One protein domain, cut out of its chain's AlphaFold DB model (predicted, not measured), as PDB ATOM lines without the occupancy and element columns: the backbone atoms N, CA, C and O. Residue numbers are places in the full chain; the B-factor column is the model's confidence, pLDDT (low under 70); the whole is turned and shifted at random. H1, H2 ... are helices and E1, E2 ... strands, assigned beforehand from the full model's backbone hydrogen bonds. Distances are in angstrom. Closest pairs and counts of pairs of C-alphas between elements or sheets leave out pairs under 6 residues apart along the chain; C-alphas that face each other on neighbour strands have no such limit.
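This is residues 177 to 282 of the 943 residues of an uncharacterized protein of Candidatus Moduliflexus flocculans (UniProt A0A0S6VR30). Two long helices, H2 and H3, run side by side in opposite ways, with shorter H4 crossing them; H1 sits loosely by H2 and H4, and from the small hairpin E1-E2 residues 221 to 226 stick out at one end. The 106 printed residues, mostly helix, run H1, H2, E1, E2, H3, H4, strands antiparallel. The whole is loose, radius of gyration of the C-alphas 16.5 A, spanning 55 by 27 by 20 A.

H1, residues 178 to 189, begins at C-alpha (189.263, 204.942, 285.389). H2, 195 to 215, 33.7 A, has a kink of 33 degrees near residue 204. E1 is 220 to 222, E2 225 to 227, H3 234 to 256, 32.6 A. H4, 266 to 277, ends at C-alpha (203.880, 196.089, 280.303).

H2 touches H3 at a shallow tilt of 4 degrees, closest C-alphas Arg 198 and Cys 255, 5.4 A. H4 touches H2, residues 205 to 214 alone, at a steep 45 degrees, closest C-alphas Phe 211 and Ala 271, 5.1 A. Hairpin E1 and E2 has N 220 and O 227 2.9 A apart. Every O i to N i+4 pair is within hydrogen-bond range in H1 and H4, 17 of 19 in H3, 8 of 17 in H2, with 13 of 18 O i to N i+3.

The farthest C-alphas, Glu 193 and Glu 223, are 56.1 A apart. The printed part has no cut; pLDDT is under 70 in 36 residues, among them 177 to 196.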
ATOM      1  N   TRP A 177     191.478 201.636 286.586       47.03
ATOM      2  CA  TRP A 177     191.238 201.658 285.128       47.03
ATOM      3  C   TRP A 177     190.557 202.955 284.680       47.03
ATOM      4  O   TRP A 177     190.595 203.320 283.501       47.03
ATOM      5  N   VAL A 178     189.972 203.686 285.630       47.75
ATOM      6  CA  VAL A 178     189.263 204.942 285.389       47.75
ATOM      7  C   VAL A 178     190.209 206.032 284.858       47.75
ATOM      8  O   VAL A 178     189.839 206.682 283.885       47.75
ATOM      9  N   PRO A 179     191.445 206.229 285.364       47.62
ATOM     10  CA  PRO A 179     192.355 207.253 284.840       47.62
ATOM     11  C   PRO A 179     192.885 206.980 283.418       47.62
ATOM     12  O   PRO A 179     192.804 207.896 282.597       47.62
ATOM     13  N   PRO A 180     193.363 205.768 283.054       47.06
ATOM     14  CA  PRO A 180     193.711 205.439 281.669       47.06
ATOM     15  C   PRO A 180     192.519 205.591 280.727       47.06
ATOM     16  O   PRO A 180     192.656 206.180 279.655       47.06
ATOM     17  N   LEU A 181     191.334 205.137 281.151       49.78
ATOM     18  CA  LEU A 181     190.100 205.302 280.394       49.78
ATOM     19  C   LEU A 181     189.770 206.787 280.203       49.78
ATOM     20  O   LEU A 181     189.514 207.206 279.083       49.78
ATOM     21  N   LEU A 182     189.852 207.615 281.244       50.59
ATOM     22  CA  LEU A 182     189.606 209.056 281.150       50.59
ATOM     23  C   LEU A 182     190.650 209.782 280.292       50.59
ATOM     24  O   LEU A 182     190.283 210.719 279.589       50.59
ATOM     25  N   VAL A 183     191.917 209.356 280.289       49.88
ATOM     26  CA  VAL A 183     192.968 209.911 279.413       49.88
ATOM     27  C   VAL A 183     192.764 209.487 277.961       49.88
ATOM     28  O   VAL A 183     192.923 210.319 277.070       49.88
ATOM     29  N   VAL A 184     192.378 208.236 277.702       51.47
ATOM     30  CA  VAL A 184     192.056 207.744 276.352       51.47
ATOM     31  C   VAL A 184     190.789 208.413 275.829       51.47
ATOM     32  O   VAL A 184     190.800 208.939 274.720       51.47
ATOM     33  N   LEU A 185     189.729 208.486 276.637       51.44
ATOM     34  CA  LEU A 185     188.505 209.210 276.304       51.44
ATOM     35  C   LEU A 185     188.824 210.695 276.079       51.44
ATOM     36  O   LEU A 185     188.463 211.243 275.045       51.44
ATOM     37  N   ALA A 186     189.594 211.343 276.955       51.97
ATOM     38  CA  ALA A 186     190.032 212.718 276.728       51.97
ATOM     39  C   ALA A 186     190.873 212.849 275.449       51.97
ATOM     40  O   ALA A 186     190.679 213.801 274.709       51.97
ATOM     41  N   ALA A 187     191.759 211.906 275.121       51.16
ATOM     42  CA  ALA A 187     192.559 211.941 273.894       51.16
ATOM     43  C   ALA A 187     191.714 211.762 272.622       51.16
ATOM     44  O   ALA A 187     192.003 212.389 271.602       51.16
ATOM     45  N   VAL A 188     190.680 210.920 272.687       50.16
ATOM     46  CA  VAL A 188     189.724 210.662 271.601       50.16
ATOM     47  C   VAL A 188     188.764 211.845 271.421       50.16
ATOM     48  O   VAL A 188     188.460 212.213 270.287       50.16
ATOM     49  N   PHE A 189     188.342 212.492 272.513       48.75
ATOM     50  CA  PHE A 189     187.338 213.565 272.505       48.75
ATOM     51  C   PHE A 189     187.915 214.999 272.562       48.75
ATOM     52  O   PHE A 189     187.188 215.962 272.307       48.75
ATOM     53  N   ALA A 190     189.220 215.188 272.807       47.62
ATOM     54  CA  ALA A 190     189.885 216.505 272.857       47.62
ATOM     55  C   ALA A 190     190.138 217.152 271.480       47.62
ATOM     56  O   ALA A 190     190.943 218.079 271.368       47.62
ATOM     57  N   SER A 191     189.428 216.738 270.426       46.25
ATOM     58  CA  SER A 191     189.407 217.477 269.156       46.25
ATOM     59  C   SER A 191     188.696 218.835 269.260       46.25
ATOM     60  O   SER A 191     188.598 219.547 268.264       46.25
ATOM     61  N   THR A 192     188.197 219.207 270.442       50.16
ATOM     62  CA  THR A 192     187.524 220.480 270.707       50.16
ATOM     63  C   THR A 192     188.421 221.437 271.503       50.16
ATOM     64  O   THR A 192     189.071 221.057 272.475       50.16
ATOM     65  N   GLU A 193     188.490 222.693 271.046       53.03
ATOM     66  CA  GLU A 193     189.420 223.776 271.429       53.03
ATOM     67  C   GLU A 193     189.284 224.307 272.874       53.03
ATOM     68  O   GLU A 193     189.297 225.514 273.129       53.03
ATOM     69  N   TYR A 194     189.145 223.443 273.870       59.28
ATOM     70  CA  TYR A 194     188.923 223.897 275.237       59.28
ATOM     71  C   TYR A 194     190.247 224.102 275.977       59.28
ATOM     72  O   TYR A 194     190.857 223.156 276.470       59.28
ATOM     73  N   LYS A 195     190.654 225.372 276.138       61.69
ATOM     74  CA  LYS A 195     191.799 225.805 276.975       61.69
ATOM     75  C   LYS A 195     191.786 225.210 278.393       61.69
ATOM     76  O   LYS A 195     192.841 225.084 278.998       61.69
ATOM     77  N   ILE A 196     190.617 224.836 278.914       66.38
ATOM     78  CA  ILE A 196     190.446 224.208 280.233       66.38
ATOM     79  C   ILE A 196     191.068 222.801 280.268       66.38
ATOM     80  O   ILE A 196     191.684 222.429 281.263       66.38
ATOM     81  N   VAL A 197     191.004 222.049 279.162       70.38
ATOM     82  CA  VAL A 197     191.446 220.644 279.094       70.38
ATOM     83  C   VAL A 197     192.936 220.496 279.408       70.38
ATOM     84  O   VAL A 197     193.320 219.537 280.062       70.38
ATOM     85  N   ARG A 198     193.795 221.452 279.030       74.75
ATOM     86  CA  ARG A 198     195.244 221.350 279.303       74.75
ATOM     87  C   ARG A 198     195.602 221.512 280.787       74.75
ATOM     88  O   ARG A 198     196.486 220.814 281.265       74.75
ATOM     89  N   HIS A 199     194.907 222.398 281.507       79.44
ATOM     90  CA  HIS A 199     195.132 222.628 282.941       79.44
ATOM     91  C   HIS A 199     194.578 221.472 283.772       79.44
ATOM     92  O   HIS A 199     195.172 221.078 284.768       79.44
ATOM     93  N   VAL A 200     193.481 220.888 283.294       76.06
ATOM     94  CA  VAL A 200     192.856 219.682 283.834       76.06
ATOM     95  C   VAL A 200     193.751 218.453 283.612       76.06
ATOM     96  O   VAL A 200     194.014 217.707 284.547       76.06
ATOM     97  N   LEU A 201     194.314 218.271 282.414       78.56
ATOM     98  CA  LEU A 201     195.203 217.142 282.116       78.56
ATOM     99  C   LEU A 201     196.563 217.223 282.822       78.56
ATOM    100  O   LEU A 201     197.196 216.190 282.997       78.56
ATOM    101  N   PHE A 202     197.051 218.407 283.193       85.38
ATOM    102  CA  PHE A 202     198.368 218.569 283.817       85.38
ATOM    103  C   PHE A 202     198.578 217.704 285.081       85.38
ATOM    104  O   PHE A 202     199.500 216.890 285.058       85.38
ATOM    105  N   PRO A 203     197.745 217.783 286.141       81.56
ATOM    106  CA  PRO A 203     197.938 216.977 287.350       81.56
ATOM    107  C   PRO A 203     197.866 215.469 287.082       81.56
ATOM    108  O   PRO A 203     198.691 214.721 287.597       81.56
ATOM    109  N   VAL A 204     196.941 215.019 286.224       79.06
ATOM    110  CA  VAL A 204     196.836 213.599 285.841       79.06
ATOM    111  C   VAL A 204     198.107 213.140 285.137       79.06
ATOM    112  O   VAL A 204     198.650 212.087 285.460       79.06
ATOM    113  N   GLN A 205     198.615 213.943 284.201       86.81
ATOM    114  CA  GLN A 205     199.839 213.608 283.490       86.81
ATOM    115  C   GLN A 205     201.056 213.563 284.414       86.81
ATOM    116  O   GLN A 205     201.894 212.686 284.236       86.81
ATOM    117  N   THR A 206     201.134 214.449 285.406       86.56
ATOM    118  CA  THR A 206     202.212 214.447 286.401       86.56
ATOM    119  C   THR A 206     202.166 213.208 287.295       86.56
ATOM    120  O   THR A 206     203.206 212.598 287.522       86.56
ATOM    121  N   ILE A 207     200.979 212.782 287.748       80.94
ATOM    122  CA  ILE A 207     200.820 211.558 288.556       80.94
ATOM    123  C   ILE A 207     201.283 210.326 287.774       80.94
ATOM    124  O   ILE A 207     202.004 209.490 288.307       80.94
ATOM    125  N   LEU A 208     200.922 210.234 286.492       82.31
ATOM    126  CA  LEU A 208     201.319 209.116 285.633       82.31
ATOM    127  C   LEU A 208     202.846 208.986 285.485       82.31
ATOM    128  O   LEU A 208     203.328 207.877 285.284       82.31
ATOM    129  N   LEU A 209     203.622 210.068 285.624       87.44
ATOM    130  CA  LEU A 209     205.092 210.001 285.569       87.44
ATOM    131  C   LEU A 209     205.699 209.192 286.723       87.44
ATOM    132  O   LEU A 209     206.811 208.690 286.577       87.44
ATOM    133  N   LEU A 210     204.975 209.007 287.833       82.88
ATOM    134  CA  LEU A 210     205.418 208.149 288.936       82.88
ATOM    135  C   LEU A 210     205.562 206.682 288.506       82.88
ATOM    136  O   LEU A 210     206.309 205.936 289.133       82.88
ATOM    137  N   PHE A 211     204.927 206.264 287.405       84.38
ATOM    138  CA  PHE A 211     205.106 204.913 286.876       84.38
ATOM    139  C   PHE A 211     206.507 204.646 286.318       84.38
ATOM    140  O   PHE A 211     206.864 203.482 286.157       84.38
ATOM    141  N   TYR A 212     207.355 205.662 286.114       85.88
ATOM    142  CA  TYR A 212     208.778 205.421 285.843       85.88
ATOM    143  C   TYR A 212     209.509 204.753 287.015       85.88
ATOM    144  O   TYR A 212     210.546 204.132 286.795       85.88
ATOM    145  N   CYS A 213     208.955 204.797 288.232       81.81
ATOM    146  CA  CYS A 213     209.494 204.056 289.371       81.81
ATOM    147  C   CYS A 213     209.406 202.533 289.196       81.81
ATOM    148  O   CYS A 213     210.115 201.827 289.900       81.81
ATOM    149  N   THR A 214     208.603 202.018 288.254       80.12
ATOM    150  CA  THR A 214     208.586 200.578 287.925       80.12
ATOM    151  C   THR A 214     209.948 200.078 287.442       80.12
ATOM    152  O   THR A 214     210.299 198.942 287.716       80.12
ATOM    153  N   ILE A 215     210.765 200.950 286.831       83.56
ATOM    154  CA  ILE A 215     212.140 200.643 286.401       83.56
ATOM    155  C   ILE A 215     213.039 200.240 287.582       83.56
ATOM    156  O   ILE A 215     214.040 199.546 287.396       83.56
ATOM    157  N   LEU A 216     212.719 200.718 288.786       82.44
ATOM    158  CA  LEU A 216     213.519 200.477 289.976       82.44
ATOM    159  C   LEU A 216     213.250 199.068 290.529       82.44
ATOM    160  O   LEU A 216     212.106 198.613 290.499       82.44
ATOM    161  N   PRO A 217     214.270 198.398 291.093       79.31
ATOM    162  CA  PRO A 217     214.083 197.108 291.743       79.31
ATOM    163  C   PRO A 217     213.057 197.208 292.872       79.31
ATOM    164  O   PRO A 217     213.146 198.103 293.717       79.31
ATOM    165  N   ALA A 218     212.094 196.287 292.899       74.44
ATOM    166  CA  ALA A 218     211.109 196.259 293.971       74.44
ATOM    167  C   ALA A 218     211.771 195.868 295.305       74.44
ATOM    168  O   ALA A 218     212.530 194.893 295.352       74.44
ATOM    169  N   PRO A 219     211.472 196.591 296.397       69.69
ATOM    170  CA  PRO A 219     211.837 196.146 297.731       69.69
ATOM    171  C   PRO A 219     211.023 194.904 298.123       69.69
ATOM    172  O   PRO A 219     209.859 194.769 297.743       69.69
ATOM    173  N   PHE A 220     211.608 194.025 298.930       69.31
ATOM    174  CA  PHE A 220     210.926 192.878 299.537       69.31
ATOM    175  C   PHE A 220     211.187 192.852 301.046       69.31
ATOM    176  O   PHE A 220     212.145 193.472 301.503       69.31
ATOM    177  N   ILE A 221     210.351 192.171 301.839       63.62
ATOM    178  CA  ILE A 221     210.627 192.011 303.275       63.62
ATOM    179  C   ILE A 221     211.263 190.654 303.516       63.62
ATOM    180  O   ILE A 221     210.702 189.619 303.167       63.62
ATOM    181  N   LYS A 222     212.426 190.680 304.157       66.12
ATOM    182  CA  LYS A 222     213.110 189.503 304.678       66.12
ATOM    183  C   LYS A 222     213.166 189.637 306.190       66.12
ATOM    184  O   LYS A 222     213.688 190.630 306.682       66.12
ATOM    185  N   GLU A 223     212.596 188.673 306.914       66.81
ATOM    186  CA  GLU A 223     212.673 188.629 308.386       66.81
ATOM    187  C   GLU A 223     212.204 189.939 309.066       66.81
ATOM    188  O   GLU A 223     212.759 190.389 310.061       66.81
ATOM    189  N   GLY A 224     211.181 190.591 308.503       62.81
ATOM    190  CA  GLY A 224     210.645 191.857 309.021       62.81
ATOM    191  C   GLY A 224     211.407 193.120 308.596       62.81
ATOM    192  O   GLY A 224     210.936 194.218 308.884       62.81
ATOM    193  N   GLN A 225     212.520 193.006 307.864       65.12
ATOM    194  CA  GLN A 225     213.270 194.145 307.321       65.12
ATOM    195  C   GLN A 225     213.048 194.325 305.816       65.12
ATOM    196  O   GLN A 225     213.038 193.358 305.055       65.12
ATOM    197  N   ILE A 226     212.906 195.578 305.374       66.00
ATOM    198  CA  ILE A 226     212.865 195.926 303.950       66.00
ATOM    199  C   ILE A 226     214.268 195.747 303.364       66.00
ATOM    200  O   ILE A 226     215.220 196.393 303.796       66.00
ATOM    201  N   SER A 227     214.378 194.890 302.359       69.94
ATOM    202  CA  SER A 227     215.608 194.583 301.643       69.94
ATOM    203  C   SER A 227     215.396 194.654 300.128       69.94
ATOM    204  O   SER A 227     214.286 194.842 299.628       69.94
ATOM    205  N   THR A 228     216.488 194.531 299.384       74.25
ATOM    206  CA  THR A 228     216.518 194.499 297.914       74.25
ATOM    207  C   THR A 228     217.367 193.318 297.483       74.25
ATOM    208  O   THR A 228     218.323 192.966 298.170       74.25
ATOM    209  N   PHE A 229     216.992 192.646 296.391       76.31
ATOM    210  CA  PHE A 229     217.651 191.392 296.001       76.31
ATOM    211  C   PHE A 229     219.108 191.593 295.577       76.31
ATOM    212  O   PHE A 229     219.907 190.661 295.608       76.31
ATOM    213  N   PHE A 230     219.439 192.817 295.190       78.25
ATOM    214  CA  PHE A 230     220.776 193.294 294.889       78.25
ATOM    215  C   PHE A 230     220.827 194.796 295.196       78.25
ATOM    216  O   PHE A 230     219.781 195.454 295.214       78.25
ATOM    217  N   PRO A 231     222.023 195.360 295.424       77.81
ATOM    218  CA  PRO A 231     222.173 196.766 295.773       77.81
ATOM    219  C   PRO A 231     221.595 197.686 294.687       77.81
ATOM    220  O   PRO A 231     221.976 197.598 293.518       77.81
ATOM    221  N   ILE A 232     220.712 198.619 295.063       74.31
ATOM    222  CA  ILE A 232     220.236 199.655 294.134       74.31
ATOM    223  C   ILE A 232     221.385 200.628 293.869       74.31
ATOM    224  O   ILE A 232     221.685 201.507 294.680       74.31
ATOM    225  N   ARG A 233     222.028 200.493 292.709       84.44
ATOM    226  CA  ARG A 233     223.065 201.434 292.285       84.44
ATOM    227  C   ARG A 233     222.461 202.764 291.817       84.44
ATOM    228  O   ARG A 233     221.369 202.775 291.241       84.44
ATOM    229  N   PRO A 234     223.202 203.885 291.933       85.50
ATOM    230  CA  PRO A 234     222.785 205.184 291.394       85.50
ATOM    231  C   PRO A 234     222.400 205.151 289.905       85.50
ATOM    232  O   PRO A 234     221.579 205.946 289.458       85.50
ATOM    233  N   VAL A 235     222.950 204.199 289.139       84.50
ATOM    234  CA  VAL A 235     222.675 204.002 287.704       84.50
ATOM    235  C   VAL A 235     221.188 203.757 287.411       84.50
ATOM    236  O   VAL A 235     220.684 204.268 286.412       84.50
ATOM    237  N   PHE A 236     220.445 203.086 288.299       82.88
ATOM    238  CA  PHE A 236     218.990 202.926 288.144       82.88
ATOM    239  C   PHE A 236     218.255 204.273 288.126       82.88
ATOM    240  O   PHE A 236     217.386 204.516 287.283       82.88
ATOM    241  N   TRP A 237     218.652 205.186 289.012       83.56
ATOM    242  CA  TRP A 237     218.068 206.521 289.101       83.56
ATOM    243  C   TRP A 237     218.402 207.377 287.878       83.56
ATOM    244  O   TRP A 237     217.550 208.144 287.434       83.56
ATOM    245  N   PHE A 238     219.576 207.186 287.267       84.06
ATOM    246  CA  PHE A 238     219.935 207.835 286.002       84.06
ATOM    247  C   PHE A 238     219.052 207.415 284.816       84.06
ATOM    248  O   PHE A 238     219.004 208.144 283.829       84.06
ATOM    249  N   LEU A 239     218.326 206.296 284.891       82.62
ATOM    250  CA  LEU A 239     217.359 205.917 283.857       82.62
ATOM    251  C   LEU A 239     215.957 206.472 284.160       82.62
ATOM    252  O   LEU A 239     215.338 207.100 283.300       82.62
ATOM    253  N   ALA A 240     215.465 206.281 285.387       85.38
ATOM    254  CA  ALA A 240     214.101 206.658 285.760       85.38
ATOM    255  C   ALA A 240     213.919 208.177 285.943       85.38
ATOM    256  O   ALA A 240     212.950 208.757 285.443       85.38
ATOM    257  N   PHE A 241     214.854 208.844 286.631       89.00
ATOM    258  CA  PHE A 241     214.707 210.254 286.997       89.00
ATOM    259  C   PHE A 241     214.728 211.189 285.781       89.00
ATOM    260  O   PHE A 241     213.836 212.034 285.692       89.00
ATOM    261  N   PRO A 242     215.637 211.045 284.792       92.50
ATOM    262  CA  PRO A 242     215.594 211.891 283.603       92.50
ATOM    263  C   PRO A 242     214.309 211.726 282.794       92.50
ATOM    264  O   PRO A 242     213.787 212.719 282.299       92.50
ATOM    265  N   LEU A 243     213.748 210.515 282.689       91.81
ATOM    266  CA  LEU A 243     212.471 210.299 281.998       91.81
ATOM    267  C   LEU A 243     211.312 210.999 282.718       91.81
ATOM    268  O   LEU A 243     210.509 211.682 282.073       91.81
ATOM    269  N   ALA A 244     211.260 210.896 284.049       91.19
ATOM    270  CA  ALA A 244     210.270 211.595 284.861       91.19
ATOM    271  C   ALA A 244     210.439 213.123 284.784       91.19
ATOM    272  O   ALA A 244     209.463 213.838 284.557       91.19
ATOM    273  N   ALA A 245     211.670 213.630 284.891       94.25
ATOM    274  CA  ALA A 245     211.978 215.057 284.825       94.25
ATOM    275  C   ALA A 245     211.672 215.651 283.439       94.25
ATOM    276  O   ALA A 245     211.034 216.701 283.344       94.25
ATOM    277  N   LEU A 246     212.059 214.964 282.357       95.06
ATOM    278  CA  LEU A 246     211.716 215.355 280.986       95.06
ATOM    279  C   LEU A 246     210.205 215.302 280.753       95.06
ATOM    280  O   LEU A 246     209.656 216.180 280.083       95.06
ATOM    281  N   GLY A 247     209.523 214.303 281.319       94.12
ATOM    282  CA  GLY A 247     208.070 214.194 281.267       94.12
ATOM    283  C   GLY A 247     207.395 215.368 281.960       94.12
ATOM    284  O   GLY A 247     206.528 216.006 281.368       94.12
ATOM    285  N   LEU A 248     207.857 215.719 283.161       94.19
ATOM    286  CA  LEU A 248     207.339 216.846 283.927       94.19
ATOM    287  C   LEU A 248     207.577 218.162 283.185       94.19
ATOM    288  O   LEU A 248     206.651 218.959 283.037       94.19
ATOM    289  N   ALA A 249     208.782 218.363 282.650       95.25
ATOM    290  CA  ALA A 249     209.112 219.529 281.842       95.25
ATOM    291  C   ALA A 249     208.218 219.633 280.591       95.25
ATOM    292  O   ALA A 249     207.708 220.715 280.295       95.25
ATOM    293  N   ASP A 250     207.961 218.527 279.880       93.19
ATOM    294  CA  ASP A 250     207.064 218.508 278.716       93.19
ATOM    295  C   ASP A 250     205.593 218.747 279.114       93.19
ATOM    296  O   ASP A 250     204.874 219.459 278.405       93.19
ATOM    297  N   CYS A 251     205.142 218.236 280.264       90.81
ATOM    298  CA  CYS A 251     203.817 218.515 280.829       90.81
ATOM    299  C   CYS A 251     203.645 219.998 281.184       90.81
ATOM    300  O   CYS A 251     202.659 220.612 280.762       90.81
ATOM    301  N   ILE A 252     204.612 220.590 281.899       92.31
ATOM    302  CA  ILE A 252     204.640 222.023 282.240       92.31
ATOM    303  C   ILE A 252     204.608 222.839 280.950       92.31
ATOM    304  O   ILE A 252     203.724 223.677 280.750       92.31
ATOM    305  N   TYR A 253     205.514 222.530 280.022       90.69
ATOM    306  CA  TYR A 253     205.599 223.210 278.739       90.69
ATOM    307  C   TYR A 253     204.254 223.180 277.987       90.69
ATOM    308  O   TYR A 253     203.815 224.204 277.462       90.69
ATOM    309  N   ARG A 254     203.556 222.037 277.936       87.12
ATOM    310  CA  ARG A 254     202.254 221.906 277.246       87.12
ATOM    311  C   ARG A 254     201.105 222.599 277.968       87.12
ATOM    312  O   ARG A 254     200.193 223.081 277.295       87.12
ATOM    313  N   CYS A 255     201.147 222.657 279.296       86.50
ATOM    314  CA  CYS A 255     200.163 223.371 280.107       86.50
ATOM    315  C   CYS A 255     200.188 224.879 279.794       86.50
ATOM    316  O   CYS A 255     199.135 225.496 279.602       86.50
ATOM    317  N   PHE A 256     201.389 225.451 279.653       86.81
ATOM    318  CA  PHE A 256     201.577 226.893 279.469       86.81
ATOM    319  C   PHE A 256     201.726 227.342 278.004       86.81
ATOM    320  O   PHE A 256     201.458 228.504 277.692       86.81
ATOM    321  N   ALA A 257     202.062 226.453 277.062       82.81
ATOM    322  CA  ALA A 257     202.181 226.813 275.647       82.81
ATOM    323  C   ALA A 257     200.834 227.264 275.039       82.81
ATOM    324  O   ALA A 257     199.831 226.549 275.071       82.81
ATOM    325  N   SER A 258     200.815 228.449 274.421       64.88
ATOM    326  CA  SER A 258     199.596 229.097 273.904       64.88
ATOM    327  C   SER A 258     199.115 228.592 272.534       64.88
ATOM    328  O   SER A 258     197.978 228.870 272.162       64.88
ATOM    329  N   LYS A 259     199.948 227.857 271.776       66.50
ATOM    330  CA  LYS A 259     199.695 227.519 270.354       66.50
ATOM    331  C   LYS A 259     199.894 226.041 269.960       66.50
ATOM    332  O   LYS A 259     199.884 225.727 268.768       66.50
ATOM    333  N   LYS A 260     200.108 225.104 270.895       59.06
ATOM    334  CA  LYS A 260     200.360 223.692 270.523       59.06
ATOM    335  C   LYS A 260     199.073 222.879 270.350       59.06
ATOM    336  O   LYS A 260     198.191 222.898 271.192       59.06
ATOM    337  N   LYS A 261     199.045 222.067 269.285       62.44
ATOM    338  CA  LYS A 261     197.945 221.147 268.924       62.44
ATOM    339  C   LYS A 261     197.900 219.833 269.730       62.44
ATOM    340  O   LYS A 261     197.044 219.002 269.460       62.44
ATOM    341  N   ARG A 262     198.848 219.577 270.644       72.25
ATOM    342  CA  ARG A 262     198.946 218.313 271.405       72.25
ATOM    343  C   ARG A 262     199.026 218.601 272.907       72.25
ATOM    344  O   ARG A 262     200.087 219.010 273.377       72.25
ATOM    345  N   TYR A 263     197.934 218.350 273.629       81.94
ATOM    346  CA  TYR A 263     197.826 218.582 275.078       81.94
ATOM    347  C   TYR A 263     198.423 217.461 275.942       81.94
ATOM    348  O   TYR A 263     198.739 217.699 277.103       81.94
ATOM    349  N   ILE A 264     198.608 216.267 275.367       84.62
ATOM    350  CA  ILE A 264     199.147 215.091 276.060       84.62
ATOM    351  C   ILE A 264     200.637 214.926 275.738       84.62
ATOM    352  O   ILE A 264     201.042 215.020 274.568       84.62
ATOM    353  N   SER A 265     201.441 214.693 276.771       89.81
ATOM    354  CA  SER A 265     202.851 214.347 276.670       89.81
ATOM    355  C   SER A 265     203.016 212.880 276.254       89.81
ATOM    356  O   SER A 265     202.391 211.999 276.849       89.81
ATOM    357  N   PRO A 266     203.872 212.573 275.260       91.81
ATOM    358  CA  PRO A 266     204.248 211.195 274.982       91.81
ATOM    359  C   PRO A 266     204.937 210.542 276.186       91.81
ATOM    360  O   PRO A 266     204.684 209.375 276.444       91.81
ATOM    361  N   LEU A 267     205.732 211.280 276.965       94.12
ATOM    362  CA  LEU A 267     206.438 210.721 278.122       94.12
ATOM    363  C   LEU A 267     205.473 210.293 279.230       94.12
ATOM    364  O   LEU A 267     205.720 209.307 279.910       94.12
ATOM    365  N   THR A 268     204.334 210.962 279.368       91.06
ATOM    366  CA  THR A 268     203.278 210.499 280.269       91.06
ATOM    367  C   THR A 268     202.658 209.182 279.808       91.06
ATOM    368  O   THR A 268     202.458 208.274 280.612       91.06
ATOM    369  N   LEU A 269     202.342 209.059 278.515       89.25
ATOM    370  CA  LEU A 269     201.783 207.812 277.992       89.25
ATOM    371  C   LEU A 269     202.802 206.675 278.012       89.25
ATOM    372  O   LEU A 269     202.415 205.533 278.206       89.25
ATOM    373  N   LEU A 270     204.091 206.972 277.859       92.06
ATOM    374  CA  LEU A 270     205.152 205.988 278.040       92.06
ATOM    375  C   LEU A 270     205.219 205.485 279.489       92.06
ATOM    376  O   LEU A 270     205.322 204.284 279.699       92.06
ATOM    377  N   ALA A 271     205.087 206.370 280.478       88.62
ATOM    378  CA  ALA A 271     205.011 205.954 281.878       88.62
ATOM    379  C   ALA A 271     203.798 205.034 282.120       88.62
ATOM    380  O   ALA A 271     203.908 203.999 282.770       88.62
ATOM    381  N   LEU A 272     202.658 205.350 281.499       84.12
ATOM    382  CA  LEU A 272     201.480 204.482 281.514       84.12
ATOM    383  C   LEU A 272     201.717 203.138 280.783       84.12
ATOM    384  O   LEU A 272     201.235 202.103 281.238       84.12
ATOM    385  N   LEU A 273     202.484 203.110 279.684       84.69
ATOM    386  CA  LEU A 273     202.905 201.850 279.049       84.69
ATOM    387  C   LEU A 273     203.744 201.003 280.004       84.69
ATOM    388  O   LEU A 273     203.557 199.790 280.044       84.69
ATOM    389  N   PHE A 274     204.627 201.624 280.790       84.62
ATOM    390  CA  PHE A 274     205.401 200.907 281.797       84.62
ATOM    391  C   PHE A 274     204.525 200.275 282.872       84.62
ATOM    392  O   PHE A 274     204.716 199.100 283.167       84.62
ATOM    393  N   SER A 275     203.485 200.958 283.355       77.75
ATOM    394  CA  SER A 275     202.554 200.309 284.290       77.75
ATOM    395  C   SER A 275     201.823 199.105 283.690       77.75
ATOM    396  O   SER A 275     201.521 198.164 284.414       77.75
ATOM    397  N   PHE A 276     201.554 199.105 282.377       72.81
ATOM    398  CA  PHE A 276     200.871 197.986 281.721       72.81
ATOM    399  C   PHE A 276     201.801 196.816 281.403       72.81
ATOM    400  O   PHE A 276     201.428 195.664 281.600       72.81
ATOM    401  N   LEU A 277     202.989 197.104 280.873       75.88
ATOM    402  CA  LEU A 277     203.880 196.089 280.303       75.88
ATOM    403  C   LEU A 277     204.962 195.616 281.279       75.88
ATOM    404  O   LEU A 277     205.558 194.567 281.062       75.88
ATOM    405  N   PHE A 278     205.216 196.377 282.341       74.12
ATOM    406  CA  PHE A 278     206.309 196.154 283.286       74.12
ATOM    407  C   PHE A 278     205.799 196.137 284.736       74.12
ATOM    408  O   PHE A 278     206.506 196.542 285.657       74.12
ATOM    409  N   HIS A 279     204.551 195.677 284.906       57.16
ATOM    410  CA  HIS A 279     203.719 195.775 286.109       57.16
ATOM    411  C   HIS A 279     204.402 195.334 287.414       57.16
ATOM    412  O   HIS A 279     204.064 195.873 288.463       57.16
ATOM    413  N   ASN A 280     205.381 194.420 287.354       63.88
ATOM    414  CA  ASN A 280     206.209 194.019 288.490       63.88
ATOM    415  C   ASN A 280     207.695 194.120 288.134       63.88
ATOM    416  O   ASN A 280     208.115 193.690 287.056       63.88
ATOM    417  N   SER A 281     208.494 194.609 289.084       69.94
ATOM    418  CA  SER A 281     209.926 194.319 289.095       69.94
ATOM    419  C   SER A 281     210.097 192.797 289.085       69.94
ATOM    420  O   SER A 281     209.441 192.121 289.886       69.94
ATOM    421  N   PRO A 282     210.918 192.229 288.192       78.19
ATOM    422  CA  PRO A 282     211.027 190.784 288.086       78.19
ATOM    423  C   PRO A 282     211.562 190.193 289.395       78.19
ATOM    424  O   PRO A 282     212.503 190.710 289.990       78.19
TER     425      PRO A 282